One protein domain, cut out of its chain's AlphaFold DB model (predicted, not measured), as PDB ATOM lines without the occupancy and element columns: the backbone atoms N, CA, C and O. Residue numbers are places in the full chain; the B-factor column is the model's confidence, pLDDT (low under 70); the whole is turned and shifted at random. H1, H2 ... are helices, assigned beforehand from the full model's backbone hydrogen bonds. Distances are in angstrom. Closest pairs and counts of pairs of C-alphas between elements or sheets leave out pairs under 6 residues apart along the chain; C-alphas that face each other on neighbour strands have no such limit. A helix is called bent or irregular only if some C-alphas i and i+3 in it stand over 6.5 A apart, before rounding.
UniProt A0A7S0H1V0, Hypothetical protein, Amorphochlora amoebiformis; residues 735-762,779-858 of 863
ATOM      1  N   GLU A 735     227.317 458.823 427.250       90.19
ATOM      2  CA  GLU A 735     228.350 457.823 427.579       90.19
ATOM      3  C   GLU A 735     227.737 456.588 428.265       90.19
ATOM      4  O   GLU A 735     228.204 455.471 428.033       90.19
ATOM      5  N   ALA A 736     226.659 456.749 429.047       89.31
ATOM      6  CA  ALA A 736     225.927 455.633 429.654       89.31
ATOM      7  C   ALA A 736     225.268 454.745 428.587       89.31
ATOM      8  O   ALA A 736     225.452 453.528 428.603       89.31
ATOM      9  N   TRP A 737     224.596 455.356 427.606       93.19
ATOM     10  CA  TRP A 737     224.088 454.690 426.406       93.19
ATOM     11  C   TRP A 737     225.194 453.954 425.642       93.19
ATOM     12  O   TRP A 737     225.082 452.758 425.375       93.19
ATOM     13  N   TRP A 738     226.289 454.649 425.323       90.38
ATOM     14  CA  TRP A 738     227.397 454.091 424.545       90.38
ATOM     15  C   TRP A 738     228.068 452.907 425.258       90.38
ATOM     16  O   TRP A 738     228.353 451.877 424.641       90.38
ATOM     17  N   THR A 739     228.247 453.019 426.575       87.44
ATOM     18  CA  THR A 739     228.767 451.954 427.443       87.44
ATOM     19  C   THR A 739     227.802 450.772 427.525       87.44
ATOM     20  O   THR A 739     228.225 449.621 427.376       87.44
ATOM     21  N   HIS A 740     226.506 451.027 427.726       88.94
ATOM     22  CA  HIS A 740     225.479 449.988 427.760       88.94
ATOM     23  C   HIS A 740     225.457 449.209 426.437       88.94
ATOM     24  O   HIS A 740     225.635 447.987 426.439       88.94
ATOM     25  N   LEU A 741     225.314 449.911 425.309       90.88
ATOM     26  CA  LEU A 741     225.264 449.308 423.981       90.88
ATOM     27  C   LEU A 741     226.556 448.554 423.651       90.88
ATOM     28  O   LEU A 741     226.493 447.455 423.106       90.88
ATOM     29  N   GLY A 742     227.724 449.096 424.015       87.88
ATOM     30  CA  GLY A 742     229.009 448.416 423.845       87.88
ATOM     31  C   GLY A 742     229.060 447.063 424.564       87.88
ATOM     32  O   GLY A 742     229.529 446.076 423.998       87.88
ATOM     33  N   ILE A 743     228.508 446.982 425.778       85.31
ATOM     34  CA  ILE A 743     228.447 445.744 426.568       85.31
ATOM     35  C   ILE A 743     227.455 444.737 425.962       85.31
ATOM     36  O   ILE A 743     227.812 443.565 425.800       85.31
ATOM     37  N   VAL A 744     226.262 445.174 425.539       87.06
ATOM     38  CA  VAL A 744     225.288 444.310 424.838       87.06
ATOM     39  C   VAL A 744     225.849 443.813 423.499       87.06
ATOM     40  O   VAL A 744     225.725 442.631 423.176       87.06
ATOM     41  N   ASN A 745     226.540 444.672 422.743       90.00
ATOM     42  CA  ASN A 745     227.169 444.331 421.465       90.00
ATOM     43  C   ASN A 745     228.310 443.319 421.631       90.00
ATOM     44  O   ASN A 745     228.364 442.328 420.904       90.00
ATOM     45  N   ASN A 746     229.186 443.514 422.620       86.44
ATOM     46  CA  ASN A 746     230.272 442.579 422.917       86.44
ATOM     47  C   ASN A 746     229.739 441.196 423.331       86.44
ATOM     48  O   ASN A 746     230.277 440.174 422.896       86.44
ATOM     49  N   ALA A 747     228.656 441.150 424.115       83.94
ATOM     50  CA  ALA A 747     227.987 439.901 424.465       83.94
ATOM     51  C   ALA A 747     227.341 439.237 423.233       83.94
ATOM     52  O   ALA A 747     227.586 438.061 422.971       83.94
ATOM     53  N   TYR A 748     226.593 439.991 422.423       87.06
ATOM     54  CA  TYR A 748     225.957 439.505 421.193       87.06
ATOM     55  C   TYR A 748     226.968 438.941 420.178       87.06
ATOM     56  O   TYR A 748     226.782 437.827 419.681       87.06
ATOM     57  N   ILE A 749     228.073 439.652 419.924       85.75
ATOM     58  CA  ILE A 749     229.157 439.187 419.043       85.75
ATOM     59  C   ILE A 749     229.783 437.901 419.594       85.75
ATOM     60  O   ILE A 749     229.937 436.938 418.842       85.75
ATOM     61  N   ARG A 750     230.093 437.840 420.897       80.56
ATOM     62  CA  ARG A 750     230.666 436.634 421.519       80.56
ATOM     63  C   ARG A 750     229.730 435.432 421.390       80.56
ATOM     64  O   ARG A 750     230.180 434.369 420.981       80.56
ATOM     65  N   ASN A 751     228.440 435.604 421.663       80.06
ATOM     66  CA  ASN A 751     227.455 434.524 421.560       80.06
ATOM     67  C   ASN A 751     227.315 434.017 420.117       80.06
ATOM     68  O   ASN A 751     227.267 432.809 419.892       80.06
ATOM     69  N   LYS A 752     227.371 434.919 419.127       80.88
ATOM     70  CA  LYS A 752     227.412 434.552 417.704       80.88
ATOM     71  C   LYS A 752     228.680 433.770 417.324       80.88
ATOM     72  O   LYS A 752     228.586 432.830 416.541       80.88
ATOM     73  N   VAL A 753     229.844 434.130 417.874       81.81
ATOM     74  CA  VAL A 753     231.117 433.403 417.663       81.81
ATOM     75  C   VAL A 753     231.104 432.025 418.338       81.81
ATOM     76  O   VAL A 753     231.600 431.065 417.759       81.81
ATOM     77  N   LEU A 754     230.489 431.904 419.516       76.31
ATOM     78  CA  LEU A 754     230.318 430.641 420.247       76.31
ATOM     79  C   LEU A 754     229.195 429.741 419.686       76.31
ATOM     80  O   LEU A 754     228.888 428.710 420.277       76.31
ATOM     81  N   GLY A 755     228.543 430.122 418.580       69.75
ATOM     82  CA  GLY A 755     227.425 429.368 417.994       69.75
ATOM     83  C   GLY A 755     226.153 429.335 418.858       69.75
ATOM     84  O   GLY A 755     225.238 428.560 418.583       69.75
ATOM     85  N   MET A 756     226.074 430.170 419.897       64.50
ATOM     86  CA  MET A 756     224.955 430.207 420.836       64.50
ATOM     87  C   MET A 756     223.752 430.893 420.183       64.50
ATOM     88  O   MET A 756     223.696 432.120 420.076       64.50
ATOM     89  N   SER A 757     222.781 430.092 419.744       51.44
ATOM     90  CA  SER A 757     221.538 430.601 419.158       51.44
ATOM     91  C   SER A 757     220.764 431.468 420.167       51.44
ATOM     92  O   SER A 757     220.574 431.034 421.308       51.44
ATOM     93  N   PRO A 758     220.280 432.667 419.786       50.56
ATOM     94  CA  PRO A 758     219.356 433.432 420.613       50.56
ATOM     95  C   PRO A 758     217.998 432.715 420.647       50.56
ATOM     96  O   PRO A 758     217.206 432.805 419.708       50.56
ATOM     97  N   SER A 759     217.737 431.985 421.734       44.44
ATOM     98  CA  SER A 759     216.481 431.274 421.990       44.44
ATOM     99  C   SER A 759     215.305 432.255 422.032       44.44
ATOM    100  O   SER A 759     215.118 432.945 423.030       44.44
ATOM    101  N   LYS A 760     214.532 432.336 420.942       39.69
ATOM    102  CA  LYS A 760     213.505 433.375 420.731       39.69
ATOM    103  C   LYS A 760     212.117 433.046 421.316       39.69
ATOM    104  O   LYS A 760     211.177 433.785 421.062       39.69
ATOM    105  N   ARG A 761     211.978 431.917 422.020       38.06
ATOM    106  CA  ARG A 761     210.785 431.489 422.775       38.06
ATOM    107  C   ARG A 761     211.260 430.635 423.956       38.06
ATOM    108  O   ARG A 761     211.963 429.652 423.723       38.06
ATOM    109  N   VAL A 762     210.891 430.987 425.190       31.92
ATOM    110  CA  VAL A 762     211.118 430.156 426.395       31.92
ATOM    111  C   VAL A 762     209.769 429.667 426.926       31.92
ATOM    112  O   VAL A 762     209.364 429.964 428.041       31.92
ATOM    113  N   MET A 779     230.853 431.794 432.260       38.59
ATOM    114  CA  MET A 779     230.032 432.956 431.855       38.59
ATOM    115  C   MET A 779     230.376 433.447 430.433       38.59
ATOM    116  O   MET A 779     231.475 433.965 430.201       38.59
ATOM    117  N   PRO A 780     229.423 433.381 429.481       43.25
ATOM    118  CA  PRO A 780     228.634 434.585 429.179       43.25
ATOM    119  C   PRO A 780     227.179 434.322 428.723       43.25
ATOM    120  O   PRO A 780     226.935 433.480 427.862       43.25
ATOM    121  N   LYS A 781     226.209 435.139 429.173       52.16
ATOM    122  CA  LYS A 781     224.887 435.265 428.514       52.16
ATOM    123  C   LYS A 781     224.292 436.680 428.592       52.16
ATOM    124  O   LYS A 781     223.742 437.084 429.604       52.16
ATOM    125  N   MET A 782     224.315 437.375 427.457       56.44
ATOM    126  CA  MET A 782     223.330 438.386 427.048       56.44
ATOM    127  C   MET A 782     223.260 438.327 425.520       56.44
ATOM    128  O   MET A 782     224.264 438.590 424.854       56.44
ATOM    129  N   PRO A 783     222.130 437.881 424.949       67.25
ATOM    130  CA  PRO A 783     221.323 438.853 424.216       67.25
ATOM    131  C   PRO A 783     219.825 438.482 424.203       67.25
ATOM    132  O   PRO A 783     219.174 438.663 423.179       67.25
ATOM    133  N   ALA A 784     219.286 437.906 425.279       83.06
ATOM    134  CA  ALA A 784     217.834 437.786 425.469       83.06
ATOM    135  C   ALA A 784     217.244 439.180 425.785       83.06
ATOM    136  O   ALA A 784     217.990 440.033 426.276       83.06
ATOM    137  N   LEU A 785     215.970 439.449 425.478       87.31
ATOM    138  CA  LEU A 785     215.396 440.790 425.691       87.31
ATOM    139  C   LEU A 785     215.287 441.088 427.190       87.31
ATOM    140  O   LEU A 785     215.682 442.156 427.641       87.31
ATOM    141  N   GLU A 786     214.883 440.081 427.957       83.81
ATOM    142  CA  GLU A 786     214.764 440.042 429.414       83.81
ATOM    143  C   GLU A 786     216.056 440.513 430.088       83.81
ATOM    144  O   GLU A 786     216.034 441.360 430.971       83.81
ATOM    145  N   ALA A 787     217.200 439.989 429.640       81.31
ATOM    146  CA  ALA A 787     218.502 440.296 430.222       81.31
ATOM    147  C   ALA A 787     219.032 441.682 429.810       81.31
ATOM    148  O   ALA A 787     219.796 442.288 430.561       81.31
ATOM    149  N   VAL A 788     218.623 442.191 428.640       88.81
ATOM    150  CA  VAL A 788     218.912 443.572 428.231       88.81
ATOM    151  C   VAL A 788     218.055 444.542 429.044       88.81
ATOM    152  O   VAL A 788     218.622 445.424 429.679       88.81
ATOM    153  N   LEU A 789     216.739 444.322 429.138       88.81
ATOM    154  CA  LEU A 789     215.822 445.139 429.943       88.81
ATOM    155  C   LEU A 789     216.192 445.136 431.433       88.81
ATOM    156  O   LEU A 789     216.237 446.197 432.044       88.81
ATOM    157  N   ALA A 790     216.576 443.991 432.010       81.88
ATOM    158  CA  ALA A 790     217.065 443.917 433.392       81.88
ATOM    159  C   ALA A 790     218.297 444.813 433.636       81.88
ATOM    160  O   ALA A 790     218.477 445.377 434.717       81.88
ATOM    161  N   ARG A 791     219.147 444.978 432.613       84.75
ATOM    162  CA  ARG A 791     220.319 445.858 432.651       84.75
ATOM    163  C   ARG A 791     219.976 447.318 432.341       84.75
ATOM    164  O   ARG A 791     220.559 448.209 432.953       84.75
ATOM    165  N   GLU A 792     219.072 447.576 431.401       89.50
ATOM    166  CA  GLU A 792     218.529 448.917 431.146       89.50
ATOM    167  C   GLU A 792     217.797 449.433 432.399       89.50
ATOM    168  O   GLU A 792     217.881 450.619 432.693       89.50
ATOM    169  N   TYR A 793     217.196 448.548 433.205       87.00
ATOM    170  CA  TYR A 793     216.546 448.877 434.478       87.00
ATOM    171  C   TYR A 793     217.582 449.257 435.534       87.00
ATOM    172  O   TYR A 793     217.514 450.344 436.098       87.00
ATOM    173  N   ALA A 794     218.601 448.412 435.731       80.31
ATOM    174  CA  ALA A 794     219.715 448.673 436.645       80.31
ATOM    175  C   ALA A 794     220.405 450.030 436.383       80.31
ATOM    176  O   ALA A 794     220.694 450.781 437.315       80.31
ATOM    177  N   VAL A 795     220.634 450.383 435.112       83.81
ATOM    178  CA  VAL A 795     221.187 451.699 434.748       83.81
ATOM    179  C   VAL A 795     220.129 452.802 434.874       83.81
ATOM    180  O   VAL A 795     220.433 453.868 435.403       83.81
ATOM    181  N   GLY A 796     218.896 452.552 434.431       88.06
ATOM    182  CA  GLY A 796     217.793 453.513 434.426       88.06
ATOM    183  C   GLY A 796     217.428 454.025 435.817       88.06
ATOM    184  O   GLY A 796     217.350 455.236 436.009       88.06
ATOM    185  N   ILE A 797     217.320 453.148 436.822       83.25
ATOM    186  CA  ILE A 797     217.050 453.581 438.205       83.25
ATOM    187  C   ILE A 797     218.159 454.494 438.751       83.25
ATOM    188  O   ILE A 797     217.868 455.450 439.463       83.25
ATOM    189  N   CYS A 798     219.413 454.290 438.331       82.12
ATOM    190  CA  CYS A 798     220.533 455.172 438.671       82.12
ATOM    191  C   CYS A 798     220.510 456.519 437.915       82.12
ATOM    192  O   CYS A 798     221.233 457.441 438.297       82.12
ATOM    193  N   LEU A 799     219.726 456.646 436.834       86.81
ATOM    194  CA  LEU A 799     219.515 457.904 436.107       86.81
ATOM    195  C   LEU A 799     218.296 458.683 436.618       86.81
ATOM    196  O   LEU A 799     218.387 459.906 436.692       86.81
ATOM    197  N   LEU A 800     217.210 458.006 437.020       86.00
ATOM    198  CA  LEU A 800     216.017 458.639 437.614       86.00
ATOM    199  C   LEU A 800     216.379 459.527 438.819       86.00
ATOM    200  O   LEU A 800     215.866 460.636 438.961       86.00
ATOM    201  N   ASP A 801     217.326 459.069 439.642       79.62
ATOM    202  CA  ASP A 801     217.815 459.804 440.812       79.62
ATOM    203  C   ASP A 801     218.666 461.048 440.474       79.62
ATOM    204  O   ASP A 801     218.854 461.913 441.335       79.62
ATOM    205  N   ARG A 802     219.166 461.206 439.237       84.50
ATOM    206  CA  ARG A 802     220.048 462.329 438.857       84.50
ATOM    207  C   ARG A 802     219.290 463.646 438.670       84.50
ATOM    208  O   ARG A 802     218.152 463.686 438.205       84.50
ATOM    209  N   ARG A 803     219.998 464.764 438.903       87.25
ATOM    210  CA  ARG A 803     219.543 466.109 438.502       87.25
ATOM    211  C   ARG A 803     219.240 466.178 437.005       87.25
ATOM    212  O   ARG A 803     218.235 466.771 436.643       87.25
ATOM    213  N   ASP A 804     220.059 465.545 436.164       91.19
ATOM    214  CA  ASP A 804     219.899 465.549 434.703       91.19
ATOM    215  C   ASP A 804     218.504 465.104 434.249       91.19
ATOM    216  O   ASP A 804     217.938 465.739 433.362       91.19
ATOM    217  N   PHE A 805     217.939 464.057 434.862       92.31
ATOM    218  CA  PHE A 805     216.596 463.581 434.529       92.31
ATOM    219  C   PHE A 805     215.531 464.620 434.897       92.31
ATOM    220  O   PHE A 805     214.743 465.042 434.049       92.31
ATOM    221  N   ARG A 806     215.564 465.117 436.142       90.94
ATOM    222  CA  ARG A 806     214.629 466.152 436.620       90.94
ATOM    223  C   ARG A 806     214.697 467.427 435.767       90.94
ATOM    224  O   ARG A 806     213.673 467.925 435.309       90.94
ATOM    225  N   GLU A 807     215.905 467.915 435.507       90.94
ATOM    226  CA  GLU A 807     216.196 469.148 434.760       90.94
ATOM    227  C   GLU A 807     215.855 469.037 433.263       90.94
ATOM    228  O   GLU A 807     215.293 469.965 432.668       90.94
ATOM    229  N   GLY A 808     216.142 467.881 432.657       93.25
ATOM    230  CA  GLY A 808     215.793 467.575 431.273       93.25
ATOM    231  C   GLY A 808     214.282 467.490 431.061       93.25
ATOM    232  O   GLY A 808     213.748 468.143 430.163       93.25
ATOM    233  N   VAL A 809     213.570 466.741 431.912       92.38
ATOM    234  CA  VAL A 809     212.104 466.618 431.832       92.38
ATOM    235  C   VAL A 809     211.410 467.958 432.122       92.38
ATOM    236  O   VAL A 809     210.500 468.328 431.373       92.38
ATOM    237  N   ARG A 810     211.868 468.726 433.126       92.00
ATOM    238  CA  ARG A 810     211.369 470.082 433.432       92.00
ATOM    239  C   ARG A 810     211.401 470.971 432.185       92.00
ATOM    240  O   ARG A 810     210.357 471.412 431.703       92.00
ATOM    241  N   THR A 811     212.591 471.160 431.622       91.69
ATOM    242  CA  THR A 811     212.830 472.090 430.508       91.69
ATOM    243  C   THR A 811     212.139 471.638 429.214       91.69
ATOM    244  O   THR A 811     211.469 472.425 428.541       91.69
ATOM    245  N   VAL A 812     212.287 470.361 428.839       90.88
ATOM    246  CA  VAL A 812     211.907 469.868 427.502       90.88
ATOM    247  C   VAL A 812     210.453 469.395 427.429       90.88
ATOM    248  O   VAL A 812     209.837 469.503 426.366       90.88
ATOM    249  N   VAL A 813     209.881 468.891 428.530       89.75
ATOM    250  CA  VAL A 813     208.554 468.243 428.533       89.75
ATOM    251  C   VAL A 813     207.497 469.077 429.260       89.75
ATOM    252  O   VAL A 813     206.388 469.226 428.739       89.75
ATOM    253  N   VAL A 814     207.826 469.645 430.427       87.69
ATOM    254  CA  VAL A 814     206.885 470.466 431.213       87.69
ATOM    255  C   VAL A 814     206.800 471.879 430.631       87.69
ATOM    256  O   VAL A 814     205.746 472.273 430.127       87.69
ATOM    257  N   GLU A 815     207.923 472.598 430.609       87.50
ATOM    258  CA  GLU A 815     208.042 473.956 430.051       87.50
ATOM    259  C   GLU A 815     208.003 473.971 428.518       87.50
ATOM    260  O   GLU A 815     207.647 474.980 427.910       87.50
ATOM    261  N   LYS A 816     208.337 472.838 427.879       85.44
ATOM    262  CA  LYS A 816     208.376 472.654 426.413       85.44
ATOM    263  C   LYS A 816     209.302 473.650 425.711       85.44
ATOM    264  O   LYS A 816     209.119 473.937 424.523       85.44
ATOM    265  N   ASN A 817     210.306 474.154 426.424       81.25
ATOM    266  CA  ASN A 817     211.249 475.137 425.921       81.25
ATOM    267  C   ASN A 817     212.286 474.441 425.027       81.25
ATOM    268  O   ASN A 817     213.323 473.962 425.480       81.25
ATOM    269  N   LYS A 818     211.956 474.331 423.737       69.62
ATOM    270  CA  LYS A 818     212.757 473.596 422.745       69.62
ATOM    271  C   LYS A 818     214.061 474.292 422.370       69.62
ATOM    272  O   LYS A 818     214.954 473.623 421.851       69.62
ATOM    273  N   ASP A 819     214.159 475.598 422.611       79.38
ATOM    274  CA  ASP A 819     215.289 476.431 422.202       79.38
ATOM    275  C   ASP A 819     216.368 476.516 423.287       79.38
ATOM    276  O   ASP A 819     217.560 476.514 422.964       79.38
ATOM    277  N   VAL A 820     215.983 476.437 424.567       86.12
ATOM    278  CA  VAL A 820     216.906 476.231 425.695       86.12
ATOM    279  C   VAL A 820     217.482 474.806 425.688       86.12
ATOM    280  O   VAL A 820     216.839 473.841 425.267       86.12
ATOM    281  N   ILE A 821     218.737 474.677 426.121       87.31
ATOM    282  CA  ILE A 821     219.374 473.394 426.445       87.31
ATOM    283  C   ILE A 821     219.356 473.271 427.980       87.31
ATOM    284  O   ILE A 821     219.776 474.231 428.629       87.31
ATOM    285  N   PRO A 822     218.879 472.155 428.565       91.44
ATOM    286  CA  PRO A 822     218.833 471.979 430.021       91.44
ATOM    287  C   PRO A 822     220.229 472.048 430.660       91.44
ATOM    288  O   PRO A 822     221.222 471.688 430.021       91.44
ATOM    289  N   ASP A 823     220.325 472.460 431.928       90.88
ATOM    290  CA  ASP A 823     221.603 472.561 432.649       90.88
ATOM    291  C   ASP A 823     222.122 471.181 433.111       90.88
ATOM    292  O   ASP A 823     222.225 470.895 434.302       90.88
ATOM    293  N   PHE A 824     222.439 470.292 432.168       91.06
ATOM    294  CA  PHE A 824     222.975 468.958 432.458       91.06
ATOM    295  C   PHE A 824     224.340 469.006 433.161       91.06
ATOM    296  O   PHE A 824     225.179 469.864 432.864       91.06
ATOM    297  N   GLN A 825     224.579 468.062 434.078       83.69
ATOM    298  CA  GLN A 825     225.786 468.013 434.900       83.69
ATOM    299  C   GLN A 825     226.440 466.614 434.905       83.69
ATOM    300  O   GLN A 825     225.816 465.628 435.309       83.69
ATOM    301  N   PRO A 826     227.735 466.505 434.549       82.38
ATOM    302  CA  PRO A 826     228.637 467.600 434.191       82.38
ATOM    303  C   PRO A 826     228.458 468.058 432.732       82.38
ATOM    304  O   PRO A 826     228.148 467.262 431.846       82.38
ATOM    305  N   LYS A 827     228.736 469.341 432.469       77.56
ATOM    306  CA  LYS A 827     228.671 469.946 431.119       77.56
ATOM    307  C   LYS A 827     229.676 469.354 430.127       77.56
ATOM    308  O   LYS A 827     229.447 469.378 428.921       77.56
ATOM    309  N   THR A 828     230.780 468.812 430.632       70.25
ATOM    310  CA  THR A 828     231.759 468.019 429.884       70.25
ATOM    311  C   THR A 828     232.173 466.818 430.724       70.25
ATOM    312  O   THR A 828     232.237 466.892 431.952       70.25
ATOM    313  N   LEU A 829     232.458 465.692 430.074       77.06
ATOM    314  CA  LEU A 829     232.962 464.509 430.759       77.06
ATOM    315  C   LEU A 829     234.481 464.590 430.913       77.06
ATOM    316  O   LEU A 829     235.196 464.862 429.951       77.06
ATOM    317  N   ASN A 830     234.970 464.308 432.120       74.81
ATOM    318  CA  ASN A 830     236.367 463.967 432.367       74.81
ATOM    319  C   ASN A 830     236.500 462.442 432.535       74.81
ATOM    320  O   ASN A 830     235.501 461.735 432.695       74.81
ATOM    321  N   GLN A 831     237.731 461.927 432.514       71.31
ATOM    322  CA  GLN A 831     237.967 460.481 432.532       71.31
ATOM    323  C   GLN A 831     237.382 459.788 433.779       71.31
ATOM    324  O   GLN A 831     236.817 458.706 433.665       71.31
ATOM    325  N   SER A 832     237.419 460.425 434.954       65.88
ATOM    326  CA  SER A 832     236.858 459.840 436.180       65.88
ATOM    327  C   SER A 832     235.327 459.752 436.176       65.88
ATOM    328  O   SER A 832     234.788 458.779 436.698       65.88
ATOM    329  N   VAL A 833     234.606 460.692 435.549       66.31
ATOM    330  CA  VAL A 833     233.149 460.555 435.354       66.31
ATOM    331  C   VAL A 833     232.831 459.517 434.274       66.31
ATOM    332  O   VAL A 833     231.882 458.754 434.435       66.31
ATOM    333  N   VAL A 834     233.637 459.425 433.213       67.00
ATOM    334  CA  VAL A 834     233.520 458.360 432.202       67.00
ATOM    335  C   VAL A 834     233.668 456.970 432.841       67.00
ATOM    336  O   VAL A 834     232.881 456.067 432.559       67.00
ATOM    337  N   ASP A 835     234.628 456.794 433.746       69.88
ATOM    338  CA  ASP A 835     234.843 455.510 434.418       69.88
ATOM    339  C   ASP A 835     233.803 455.232 435.524       69.88
ATOM    340  O   ASP A 835     233.410 454.079 435.707       69.88
ATOM    341  N   LEU A 836     233.237 456.268 436.158       69.00
ATOM    342  CA  LEU A 836     232.051 456.151 437.024       69.00
ATOM    343  C   LEU A 836     230.803 455.689 436.244       69.00
ATOM    344  O   LEU A 836     230.070 454.809 436.697       69.00
ATOM    345  N   VAL A 837     230.569 456.235 435.047       67.94
ATOM    346  CA  VAL A 837     229.498 455.771 434.143       67.94
ATOM    347  C   VAL A 837     229.682 454.286 433.806       67.94
ATOM    348  O   VAL A 837     228.715 453.522 433.774       67.94
ATOM    349  N   ARG A 838     230.932 453.842 433.633       68.94
ATOM    350  CA  ARG A 838     231.270 452.433 433.389       68.94
ATOM    351  C   ARG A 838     231.073 451.548 434.625       68.94
ATOM    352  O   ARG A 838     230.645 450.405 434.456       68.94
ATOM    353  N   SER A 839     231.282 452.053 435.844       68.69
ATOM    354  CA  SER A 839     231.039 451.295 437.084       68.69
ATOM    355  C   SER A 839     229.561 451.193 437.484       68.69
ATOM    356  O   SER A 839     229.175 450.189 438.084       68.69
ATOM    357  N   ILE A 840     228.705 452.153 437.107       63.34
ATOM    358  CA  ILE A 840     227.235 452.023 437.256       63.34
ATOM    359  C   ILE A 840     226.736 450.784 436.496       63.34
ATOM    360  O   ILE A 840     225.914 450.022 436.993       63.34
ATOM    361  N   GLY A 841     227.315 450.517 435.323       52.97
ATOM    362  CA  GLY A 841     227.085 449.293 434.558       52.97
ATOM    363  C   GLY A 841     227.945 448.082 434.959       52.97
ATOM    364  O   GLY A 841     227.964 447.114 434.191       52.97
ATOM    365  N   GLY A 842     228.681 448.123 436.074       55.91
ATOM    366  CA  GLY A 842     229.607 447.064 436.496       55.91
ATOM    367  C   GLY A 842     228.914 445.726 436.811       55.91
ATOM    368  O   GLY A 842     227.716 445.715 437.094       55.91
ATOM    369  N   PRO A 843     229.634 444.585 436.761       49.53
ATOM    370  CA  PRO A 843     229.034 443.262 436.945       49.53
ATOM    371  C   PRO A 843     228.401 443.077 438.331       49.53
ATOM    372  O   PRO A 843     227.309 442.533 438.411       49.53
ATOM    373  N   GLU A 844     229.031 443.585 439.392       48.22
ATOM    374  CA  GLU A 844     228.561 443.450 440.781       48.22
ATOM    375  C   GLU A 844     227.236 444.201 441.016       48.22
ATOM    376  O   GLU A 844     226.268 443.625 441.512       48.22
ATOM    377  N   ASN A 845     227.154 445.460 440.564       50.12
ATOM    378  CA  ASN A 845     225.921 446.257 440.597       50.12
ATOM    379  C   ASN A 845     224.826 445.637 439.718       50.12
ATOM    380  O   ASN A 845     223.664 445.564 440.121       50.12
ATOM    381  N   ALA A 846     225.197 445.160 438.525       48.81
ATOM    382  CA  ALA A 846     224.262 444.517 437.617       48.81
ATOM    383  C   ALA A 846     223.692 443.223 438.213       48.81
ATOM    384  O   ALA A 846     222.484 443.053 438.175       48.81
ATOM    385  N   GLU A 847     224.503 442.333 438.788       45.91
ATOM    386  CA  GLU A 847     224.033 441.045 439.319       45.91
ATOM    387  C   GLU A 847     223.037 441.225 440.479       45.91
ATOM    388  O   GLU A 847     222.009 440.549 440.509       45.91
ATOM    389  N   LEU A 848     223.260 442.208 441.362       44.69
ATOM    390  CA  LEU A 848     222.320 442.583 442.428       44.69
ATOM    391  C   LEU A 848     220.997 443.153 441.888       44.69
ATOM    392  O   LEU A 848     219.922 442.669 442.245       44.69
ATOM    393  N   MET A 849     221.052 444.151 441.000       51.44
ATOM    394  CA  MET A 849     219.844 444.798 440.462       51.44
ATOM    395  C   MET A 849     219.052 443.874 439.523       51.44
ATOM    396  O   MET A 849     217.822 443.882 439.538       51.44
ATOM    397  N   VAL A 850     219.745 443.028 438.755       53.91
ATOM    398  CA  VAL A 850     219.148 441.983 437.911       53.91
ATOM    399  C   VAL A 850     218.489 440.901 438.770       53.91
ATOM    400  O   VAL A 850     217.441 440.393 438.375       53.91
ATOM    401  N   ARG A 851     219.027 440.573 439.959       49.44
ATOM    402  CA  ARG A 851     218.348 439.657 440.891       49.44
ATOM    403  C   ARG A 851     217.020 440.238 441.368       49.44
ATOM    404  O   ARG A 851     216.024 439.530 441.299       49.44
ATOM    405  N   ASN A 852     216.989 441.516 441.755       48.31
ATOM    406  CA  ASN A 852     215.756 442.193 442.173       48.31
ATOM    407  C   ASN A 852     214.734 442.271 441.021       48.31
ATOM    408  O   ASN A 852     213.567 441.942 441.214       48.31
ATOM    409  N   PHE A 853     215.175 442.617 439.804       54.19
ATOM    410  CA  PHE A 853     214.334 442.609 438.598       54.19
ATOM    411  C   PHE A 853     213.725 441.219 438.337       54.19
ATOM    412  O   PHE A 853     212.518 441.101 438.147       54.19
ATOM    413  N   PHE A 854     214.525 440.149 438.408       55.44
ATOM    414  CA  PHE A 854     214.028 438.774 438.264       55.44
ATOM    415  C   PHE A 854     213.302 438.215 439.496       55.44
ATOM    416  O   PHE A 854     212.705 437.145 439.396       55.44
ATOM    417  N   GLU A 855     213.345 438.891 440.644       50.41
ATOM    418  CA  GLU A 855     212.557 438.552 441.832       50.41
ATOM    419  C   GLU A 855     211.147 439.136 441.739       50.41
ATOM    420  O   GLU A 855     210.198 438.394 441.964       50.41
ATOM    421  N   VAL A 856     210.998 440.375 441.260       46.78
ATOM    422  CA  VAL A 856     209.683 440.994 440.984       46.78
ATOM    423  C   VAL A 856     209.068 440.519 439.650       46.78
ATOM    424  O   VAL A 856     207.866 440.636 439.442       46.78
ATOM    425  N   LEU A 857     209.854 439.925 438.743       45.66
ATOM    426  CA  LEU A 857     209.331 439.182 437.581       45.66
ATOM    427  C   LEU A 857     208.886 437.743 437.901       45.66
ATOM    428  O   LEU A 857     208.447 437.043 436.986       45.66
ATOM    429  N   ARG A 858     208.999 437.253 439.146       42.03
ATOM    430  CA  ARG A 858     208.394 435.956 439.490       42.03
ATOM    431  C   ARG A 858     206.880 436.153 439.584       42.03
ATOM    432  O   ARG A 858     206.454 436.945 440.415       42.03
TER     433      ARG A 858
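Overview. This is residues 735 to 762 and 779 to 858 of the 863 residues of the protein "Hypothetical protein" of Amorphochlora amoebiformis (UniProt A0A7S0H1V0). Two long helices, H1 and H2, run loosely side by side in opposite directions, and H5 crosses the first half of H2. H4 packs on the beginning of H1, while H3 lies beyond the end of H2, and residues 813 to 818, near the end of H3 and just after it, stick out; a long stretch without named elements leads from there back to H4. The printed part has 108 residues with five named helices, H1 to H5 in chain order, and no named strand; the class is all helix. It is loose, with a radius of gyration of the C-alphas of 16.7 A, and spans 48 by 34 by 25 A.

Along the chain. H1, the longest helix, covers residues 735 to 753 and measures 26.5 A, from C-alpha 735 at (228.350, 457.823, 427.579) to C-alpha 753 at (231.117, 433.403, 417.663). H2, residues 785 to 800, measures 21.5 A and has a kink of 25 degrees near residue 794. H5, residues 843 to 856, measures 19.9 A and ends with C-alpha 856 at (209.683, 440.994, 440.984). H4 is residues 831 to 840, and H3 is residues 803 to 814, 15.2 A long. H3 is neither bent nor irregular, but only just: C-alphas 811 and 814 are 6.2 A apart.

Arrangement. H1 and H2 only just touch, with 3 pairs of C-alphas within 8 A, through residues 736 to 744 and 788 to 795 alone; the closest C-alphas are those of Val 744 and Val 788, 7.3 A apart. They run opposite ways at a shallow tilt of 15 degrees. Residues 735 to 739 of H1 alone touch H4, closest at the C-alphas of Ala 736 and Val 837, 5.7 A, at a steep tilt of 59 degrees. Residues 787 to 794 of H2 alone touch H5, about perpendicular at 74 degrees, the closest C-alphas being those of Ala 790 and Val 850, 5.3 A apart. H3 touches no helix; it is close but not clearly touching H2, with the C-alphas of Leu 799 and Phe 805 closest at 6.6 A. H1 and H5 are apart. The helix packing is mostly crossed, with helices set at larger tilts, but only just: 1 of 3 touching pairs is at a shallow tilt. Every O i to N i+4 pair is within hydrogen-bond range in H1, H3, H4 and H5; in H2 it is 11 of 12.

Size, cuts and confidence. The two C-alphas farthest apart are those of Gly 755 and Glu 815, 50.1 A. Residues 763 to 778 are not printed, and C-alphas 762 and 779 across this cut are 19.9 A apart. The link from H3 to H4, residues 815 to 830, is long. The mean pLDDT of the printed part is 73.7; residues 755 to 762, 779 to 783, 818 and 832 to 858 are under 70.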